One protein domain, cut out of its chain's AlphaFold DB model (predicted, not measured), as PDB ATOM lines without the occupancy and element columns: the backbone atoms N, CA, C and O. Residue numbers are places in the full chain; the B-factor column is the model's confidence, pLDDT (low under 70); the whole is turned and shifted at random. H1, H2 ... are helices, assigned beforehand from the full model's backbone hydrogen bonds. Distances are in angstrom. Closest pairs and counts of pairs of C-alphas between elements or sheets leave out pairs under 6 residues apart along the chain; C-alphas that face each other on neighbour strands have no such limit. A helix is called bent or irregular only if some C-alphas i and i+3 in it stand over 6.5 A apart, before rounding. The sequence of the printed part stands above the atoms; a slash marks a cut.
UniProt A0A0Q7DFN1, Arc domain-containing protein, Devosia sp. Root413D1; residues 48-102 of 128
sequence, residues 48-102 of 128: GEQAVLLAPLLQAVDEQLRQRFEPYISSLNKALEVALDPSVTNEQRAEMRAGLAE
ATOM      1  N   GLY A  48     241.094 237.784 216.916       67.62
ATOM      2  CA  GLY A  48     240.149 238.442 216.012       67.62
ATOM      3  C   GLY A  48     240.258 238.003 214.548       67.62
ATOM      4  O   GLY A  48     239.231 237.879 213.892       67.62
ATOM      5  N   GLU A  49     241.462 237.719 214.038       69.81
ATOM      6  CA  GLU A  49     241.655 237.279 212.642       69.81
ATOM      7  C   GLU A  49     241.170 235.831 212.443       69.81
ATOM      8  O   GLU A  49     240.637 235.481 211.393       69.81
ATOM      9  N   GLN A  50     241.264 234.994 213.479       65.44
ATOM     10  CA  GLN A  50     240.826 233.593 213.438       65.44
ATOM     11  C   GLN A  50     239.336 233.431 213.744       65.44
ATOM     12  O   GLN A  50     238.685 232.536 213.201       65.44
ATOM     13  N   ALA A  51     238.762 234.331 214.549       68.31
ATOM     14  CA  ALA A  51     237.317 234.414 214.732       68.31
ATOM     15  C   ALA A  51     236.587 234.610 213.391       68.31
ATOM     16  O   ALA A  51     235.467 234.129 213.243       68.31
ATOM     17  N   VAL A  52     237.234 235.222 212.390       78.62
ATOM     18  CA  VAL A  52     236.702 235.333 211.019       78.62
ATOM     19  C   VAL A  52     236.554 233.962 210.352       78.62
ATOM     20  O   VAL A  52     235.547 233.718 209.692       78.62
ATOM     21  N   LEU A  53     237.501 233.039 210.553       78.88
ATOM     22  CA  LEU A  53     237.432 231.682 209.990       78.88
ATOM     23  C   LEU A  53     236.310 230.857 210.627       78.88
ATOM     24  O   LEU A  53     235.664 230.053 209.955       78.88
ATOM     25  N   LEU A  54     236.065 231.067 211.922       82.44
ATOM     26  CA  LEU A  54     235.007 230.386 212.670       82.44
ATOM     27  C   LEU A  54     233.651 231.095 212.583       82.44
ATOM     28  O   LEU A  54     232.639 230.502 212.955       82.44
ATOM     29  N   ALA A  55     233.602 232.328 212.074       84.81
ATOM     30  CA  ALA A  55     232.383 233.126 212.006       84.81
ATOM     31  C   ALA A  55     231.217 232.399 211.310       84.81
ATOM     32  O   ALA A  55     230.127 232.408 211.881       84.81
ATOM     33  N   PRO A  56     231.399 231.695 210.171       87.50
ATOM     34  CA  PRO A  56     230.297 230.976 209.532       87.50
ATOM     35  C   PRO A  56     229.742 229.842 210.405       87.50
ATOM     36  O   PRO A  56     228.533 229.617 210.449       87.50
ATOM     37  N   LEU A  57     230.615 229.141 211.136       88.19
ATOM     38  CA  LEU A  57     230.205 228.081 212.056       88.19
ATOM     39  C   LEU A  57     229.448 228.662 213.253       88.19
ATOM     40  O   LEU A  57     228.397 228.147 213.624       88.19
ATOM     41  N   LEU A  58     229.958 229.745 213.839       87.25
ATOM     42  CA  LEU A  58     229.319 230.418 214.969       87.25
ATOM     43  C   LEU A  58     227.961 231.010 214.582       87.25
ATOM     44  O   LEU A  58     227.017 230.894 215.356       87.25
ATOM     45  N   GLN A  59     227.833 231.560 213.374       90.50
ATOM     46  CA  GLN A  59     226.556 232.020 212.825       90.50
ATOM     47  C   GLN A  59     225.562 230.869 212.656       90.50
ATOM     48  O   GLN A  59     224.401 230.999 213.034       90.50
ATOM     49  N   ALA A  60     226.009 229.722 212.137       91.38
ATOM     50  CA  ALA A  60     225.153 228.547 212.023       91.38
ATOM     51  C   ALA A  60     224.699 228.037 213.401       91.38
ATOM     52  O   ALA A  60     223.540 227.662 213.567       91.38
ATOM     53  N   VAL A  61     225.587 228.048 214.400       93.88
ATOM     54  CA  VAL A  61     225.245 227.680 215.781       93.88
ATOM     55  C   VAL A  61     224.261 228.676 216.394       93.88
ATOM     56  O   VAL A  61     223.283 228.236 216.995       93.88
ATOM     57  N   ASP A  62     224.470 229.983 216.221       92.88
ATOM     58  CA  ASP A  62     223.548 231.023 216.699       92.88
ATOM     59  C   ASP A  62     222.153 230.842 216.098       92.88
ATOM     60  O   ASP A  62     221.158 230.824 216.819       92.88
ATOM     61  N   GLU A  63     222.077 230.599 214.790       94.06
ATOM     62  CA  GLU A  63     220.811 230.372 214.100       94.06
ATOM     63  C   GLU A  63     220.103 229.108 214.608       94.06
ATOM     64  O   GLU A  63     218.900 229.119 214.871       94.06
ATOM     65  N   GLN A  64     220.845 228.019 214.833       90.44
ATOM     66  CA  GLN A  64     220.292 226.795 215.421       90.44
ATOM     67  C   GLN A  64     219.789 227.012 216.854       90.44
ATOM     68  O   GLN A  64     218.734 226.491 217.228       90.44
ATOM     69  N   LEU A  65     220.527 227.773 217.666       92.56
ATOM     70  CA  LEU A  65     220.110 228.121 219.020       92.56
ATOM     71  C   LEU A  65     218.854 228.991 218.991       92.56
ATOM     72  O   LEU A  65     217.897 228.677 219.697       92.56
ATOM     73  N   ARG A  66     218.811 230.014 218.134       91.81
ATOM     74  CA  ARG A  66     217.639 230.873 217.952       91.81
ATOM     75  C   ARG A  66     216.425 230.039 217.555       91.81
ATOM     76  O   ARG A  66     215.455 230.006 218.298       91.81
ATOM     77  N   GLN A  67     216.493 229.254 216.483       92.25
ATOM     78  CA  GLN A  67     215.363 228.422 216.038       92.25
ATOM     79  C   GLN A  67     214.839 227.481 217.128       92.25
ATOM     80  O   GLN A  67     213.631 227.274 217.259       92.25
ATOM     81  N   ARG A  68     215.744 226.908 217.925       93.69
ATOM     82  CA  ARG A  68     215.378 225.970 218.985       93.69
ATOM     83  C   ARG A  68     214.779 226.654 220.210       93.69
ATOM     84  O   ARG A  68     213.855 226.104 220.809       93.69
ATOM     85  N   PHE A  69     215.337 227.786 220.625       93.06
ATOM     86  CA  PHE A  69     215.032 228.395 221.918       93.06
ATOM     87  C   PHE A  69     214.106 229.609 221.830       93.06
ATOM     88  O   PHE A  69     213.438 229.894 222.818       93.06
ATOM     89  N   GLU A  70     213.961 230.256 220.673       92.38
ATOM     90  CA  GLU A  70     213.012 231.358 220.460       92.38
ATOM     91  C   GLU A  70     211.571 231.020 220.893       92.38
ATOM     92  O   GLU A  70     210.990 231.786 221.665       92.38
ATOM     93  N   PRO A  71     210.974 229.866 220.516       89.69
ATOM     94  CA  PRO A  71     209.618 229.542 220.965       89.69
ATOM     95  C   PRO A  71     209.534 229.359 222.486       89.69
ATOM     96  O   PRO A  71     208.524 229.698 223.103       89.69
ATOM     97  N   TYR A  72     210.604 228.858 223.108       89.50
ATOM     98  CA  TYR A  72     210.676 228.689 224.555       89.50
ATOM     99  C   TYR A  72     210.795 230.039 225.272       89.50
ATOM    100  O   TYR A  72     210.024 230.303 226.194       89.50
ATOM    101  N   ILE A  73     211.685 230.921 224.807       91.12
ATOM    102  CA  ILE A  73     211.853 232.278 225.341       91.12
ATOM    103  C   ILE A  73     210.554 233.078 225.175       91.12
ATOM    104  O   ILE A  73     210.107 233.713 226.125       91.12
ATOM    105  N   SER A  74     209.885 232.975 224.024       90.50
ATOM    106  CA  SER A  74     208.579 233.605 223.799       90.50
ATOM    107  C   SER A  74     207.515 233.099 224.779       90.50
ATOM    108  O   SER A  74     206.799 233.897 225.384       90.50
ATOM    109  N   SER A  75     207.444 231.781 225.007       87.44
ATOM    110  CA  SER A  75     206.507 231.207 225.981       87.44
ATOM    111  C   SER A  75     206.783 231.677 227.412       87.44
ATOM    112  O   SER A  75     205.840 231.955 228.155       87.44
ATOM    113  N   LEU A  76     208.061 231.822 227.781       88.44
ATOM    114  CA  LEU A  76     208.472 232.342 229.080       88.44
ATOM    115  C   LEU A  76     208.100 233.811 229.232       88.44
ATOM    116  O   LEU A  76     207.495 234.161 230.238       88.44
ATOM    117  N   ASN A  77     208.400 234.648 228.237       89.19
ATOM    118  CA  ASN A  77     208.051 236.067 228.274       89.19
ATOM    119  C   ASN A  77     206.537 236.253 228.396       89.19
ATOM    120  O   ASN A  77     206.087 237.021 229.237       89.19
ATOM    121  N   LYS A  78     205.743 235.469 227.659       84.81
ATOM    122  CA  LYS A  78     204.280 235.496 227.761       84.81
ATOM    123  C   LYS A  78     203.773 235.045 229.135       84.81
ATOM    124  O   LYS A  78     202.853 235.641 229.685       84.81
ATOM    125  N   ALA A  79     204.357 233.992 229.706       82.31
ATOM    126  CA  ALA A  79     204.012 233.545 231.055       82.31
ATOM    127  C   ALA A  79     204.401 234.587 232.116       82.31
ATOM    128  O   ALA A  79     203.673 234.776 233.090       82.31
ATOM    129  N   LEU A  80     205.529 235.271 231.915       83.50
ATOM    130  CA  LEU A  80     206.008 236.340 232.779       83.50
ATOM    131  C   LEU A  80     205.088 237.561 232.709       83.50
ATOM    132  O   LEU A  80     204.723 238.087 233.752       83.50
ATOM    133  N   GLU A  81     204.660 237.966 231.511       81.19
ATOM    134  CA  GLU A  81     203.681 239.041 231.314       81.19
ATOM    135  C   GLU A  81     202.380 238.747 232.063       81.19
ATOM    136  O   GLU A  81     201.916 239.587 232.825       81.19
ATOM    137  N   VAL A  82     201.837 237.532 231.950       76.56
ATOM    138  CA  VAL A  82     200.608 237.141 232.667       76.56
ATOM    139  C   VAL A  82     200.813 237.087 234.187       76.56
ATOM    140  O   VAL A  82     199.918 237.439 234.953       76.56
ATOM    141  N   ALA A  83     201.982 236.643 234.651       71.88
ATOM    142  CA  ALA A  83     202.287 236.572 236.080       71.88
ATOM    143  C   ALA A  83     202.537 237.954 236.710       71.88
ATOM    144  O   ALA A  83     202.259 238.145 237.896       71.88
ATOM    145  N   LEU A  84     203.073 238.892 235.926       73.81
ATOM    146  CA  LEU A  84     203.376 240.262 236.334       73.81
ATOM    147  C   LEU A  84     202.233 241.241 236.054       73.81
ATOM    148  O   LEU A  84     202.300 242.367 236.541       73.81
ATOM    149  N   ASP A  85     201.188 240.828 235.331       67.94
ATOM    150  CA  ASP A  85     199.994 241.639 235.119       67.94
ATOM    151  C   ASP A  85     199.298 241.908 236.476       67.94
ATOM    152  O   ASP A  85     198.836 240.972 237.153       67.94
ATOM    153  N   PRO A  86     199.241 243.180 236.923       63.88
ATOM    154  CA  PRO A  86     198.650 243.550 238.203       63.88
ATOM    155  C   PRO A  86     197.117 243.450 238.209       63.88
ATOM    156  O   PRO A  86     196.516 243.575 239.273       63.88
ATOM    157  N   SER A  87     196.479 243.228 237.052       61.72
ATOM    158  CA  SER A  87     195.022 243.108 236.918       61.72
ATOM    159  C   SER A  87     194.484 241.681 237.116       61.72
ATOM    160  O   SER A  87     193.279 241.500 237.295       61.72
ATOM    161  N   VAL A  88     195.362 240.671 237.157       59.00
ATOM    162  CA  VAL A  88     194.987 239.265 237.371       59.00
ATOM    163  C   VAL A  88     194.837 238.987 238.868       59.00
ATOM    164  O   VAL A  88     195.810 239.033 239.627       59.00
ATOM    165  N   THR A  89     193.617 238.667 239.302       64.94
ATOM    166  CA  THR A  89     193.318 238.371 240.710       64.94
ATOM    167  C   THR A  89     193.947 237.044 241.152       64.94
ATOM    168  O   THR A  89     194.222 236.147 240.350       64.94
ATOM    169  N   ASN A  90     194.171 236.880 242.462       65.25
ATOM    170  CA  ASN A  90     194.733 235.642 243.024       65.25
ATOM    171  C   ASN A  90     193.901 234.385 242.688       65.25
ATOM    172  O   ASN A  90     194.457 233.289 242.638       65.25
ATOM    173  N   GLU A  91     192.604 234.542 242.413       59.94
ATOM    174  CA  GLU A  91     191.687 233.463 242.020       59.94
ATOM    175  C   GLU A  91     191.986 232.953 240.601       59.94
ATOM    176  O   GLU A  91     192.170 231.753 240.399       59.94
ATOM    177  N   GLN A  92     192.200 233.855 239.639       64.25
ATOM    178  CA  GLN A  92     192.580 233.498 238.263       64.25
ATOM    179  C   GLN A  92     193.983 232.865 238.196       64.25
ATOM    180  O   GLN A  92     194.243 231.960 237.397       64.25
ATOM    181  N   ARG A  93     194.891 233.274 239.095       63.22
ATOM    182  CA  ARG A  93     196.223 232.655 239.251       63.22
ATOM    183  C   ARG A  93     196.147 231.220 239.792       63.22
ATOM    184  O   ARG A  93     196.997 230.394 239.445       63.22
ATOM    185  N   ALA A  94     195.155 230.909 240.631       63.78
ATOM    186  CA  ALA A  94     194.933 229.564 241.164       63.78
ATOM    187  C   ALA A  94     194.368 228.610 240.097       63.78
ATOM    188  O   ALA A  94     194.839 227.477 239.981       63.78
ATOM    189  N   GLU A  95     193.449 229.089 239.257       66.06
ATOM    190  CA  GLU A  95     192.879 228.317 238.144       66.06
ATOM    191  C   GLU A  95     193.927 227.979 237.070       66.06
ATOM    192  O   GLU A  95     194.009 226.837 236.613       66.06
ATOM    193  N   MET A  96     194.821 228.917 236.731       63.53
ATOM    194  CA  MET A  96     195.921 228.647 235.793       63.53
ATOM    195  C   MET A  96     196.936 227.624 236.325       63.53
ATOM    196  O   MET A  96     197.444 226.803 235.557       63.53
ATOM    197  N   ARG A  97     197.225 227.625 237.636       63.91
ATOM    198  CA  ARG A  97     198.077 226.596 238.264       63.91
ATOM    199  C   ARG A  97     197.439 225.209 238.200       63.91
ATOM    200  O   ARG A  97     198.153 224.240 237.943       63.91
ATOM    201  N   ALA A  98     196.123 225.115 238.390       63.72
ATOM    202  CA  ALA A  98     195.391 223.861 238.243       63.72
ATOM    203  C   ALA A  98     195.423 223.354 236.786       63.72
ATOM    204  O   ALA A  98     195.705 222.178 236.552       63.72
ATOM    205  N   GLY A  99     195.260 224.249 235.804       64.00
ATOM    206  CA  GLY A  99     195.326 223.908 234.376       64.00
ATOM    207  C   GLY A  99     196.712 223.452 233.894       64.00
ATOM    208  O   GLY A  99     196.815 222.496 233.123       64.00
ATOM    209  N   LEU A 100     197.799 224.072 234.380       58.12
ATOM    210  CA  LEU A 100     199.167 223.640 234.047       58.12
ATOM    211  C   LEU A 100     199.528 222.273 234.654       58.12
ATOM    212  O   LEU A 100     200.254 221.500 234.024       58.12
ATOM    213  N   ALA A 101     199.020 221.951 235.849       59.28
ATOM    214  CA  ALA A 101     199.216 220.638 236.464       59.28
ATOM    215  C   ALA A 101     198.506 219.524 235.673       59.28
ATOM    216  O   ALA A 101     199.057 218.435 235.501       59.28
ATOM    217  N   GLU A 102     197.324 219.810 235.121       57.88
ATOM    218  CA  GLU A 102     196.580 218.856 234.299       57.88
ATOM    219  C   GLU A 102     197.229 218.643 232.920       57.88
ATOM    220  O   GLU A 102     197.351 217.503 232.461       57.88
TER     221      GLU A 102
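What this domain is: This is residues 48 to 102 of the 128 residues of the protein "Arc domain-containing protein" of Devosia sp. Root413D1 (UniProt A0A0Q7DFN1). One long helix, H1, kinked near its first residues, makes most of the length, and a short second helix, H2, turns off at its far end, so that the two make a corner like an open hook. The helices come near each other at that corner alone, and most of H1 sticks out with nothing beside it. The printed part has 55 residues, with two named helices in the order H1, H2 and no named strand, and its class is all helix. It is extended, with a radius of gyration of the C-alphas of 19.3 A, and its C-alphas span 58 by 25 by 10 A.

Where its parts are: H1 holds residues 48 to 84 and measures 42.1 A from its first C-alpha at (240.149, 238.442, 216.012) to its last at (203.376, 240.262, 236.334). It has a kink of 58 degrees near residue 55, and it is irregular: C-alphas 53 and 56 are 7.2 A apart. H2 holds residues 90 to 102, measures 19.0 A and ends with C-alpha 102 at (196.580, 218.856, 234.299).

How they stand to each other: H1 and H2 are close but not clearly touching, with 1 pair of C-alphas within 8 A. The closest C-alphas, those of Ala 83 and Arg 93, are 7.9 A apart. The helices run opposite ways at a steep tilt of 60 degrees, with their centres 30.1 A apart. In H2 every O i to N i+4 pair is within hydrogen-bond range; in H1 27 of 33 are.

The domain as a whole: The C-alphas of Glu 49 and Glu 91, the two farthest apart, are 58.1 A apart. The printed part has no cut, and the link from H1 to H2 is tight, with 5 residues. Residues 48 to 81, which belong to H1, stand free. The mean pLDDT of the printed part is 77.8, and confidence is low, under 70, at residues 48 to 51 and 85 to 102.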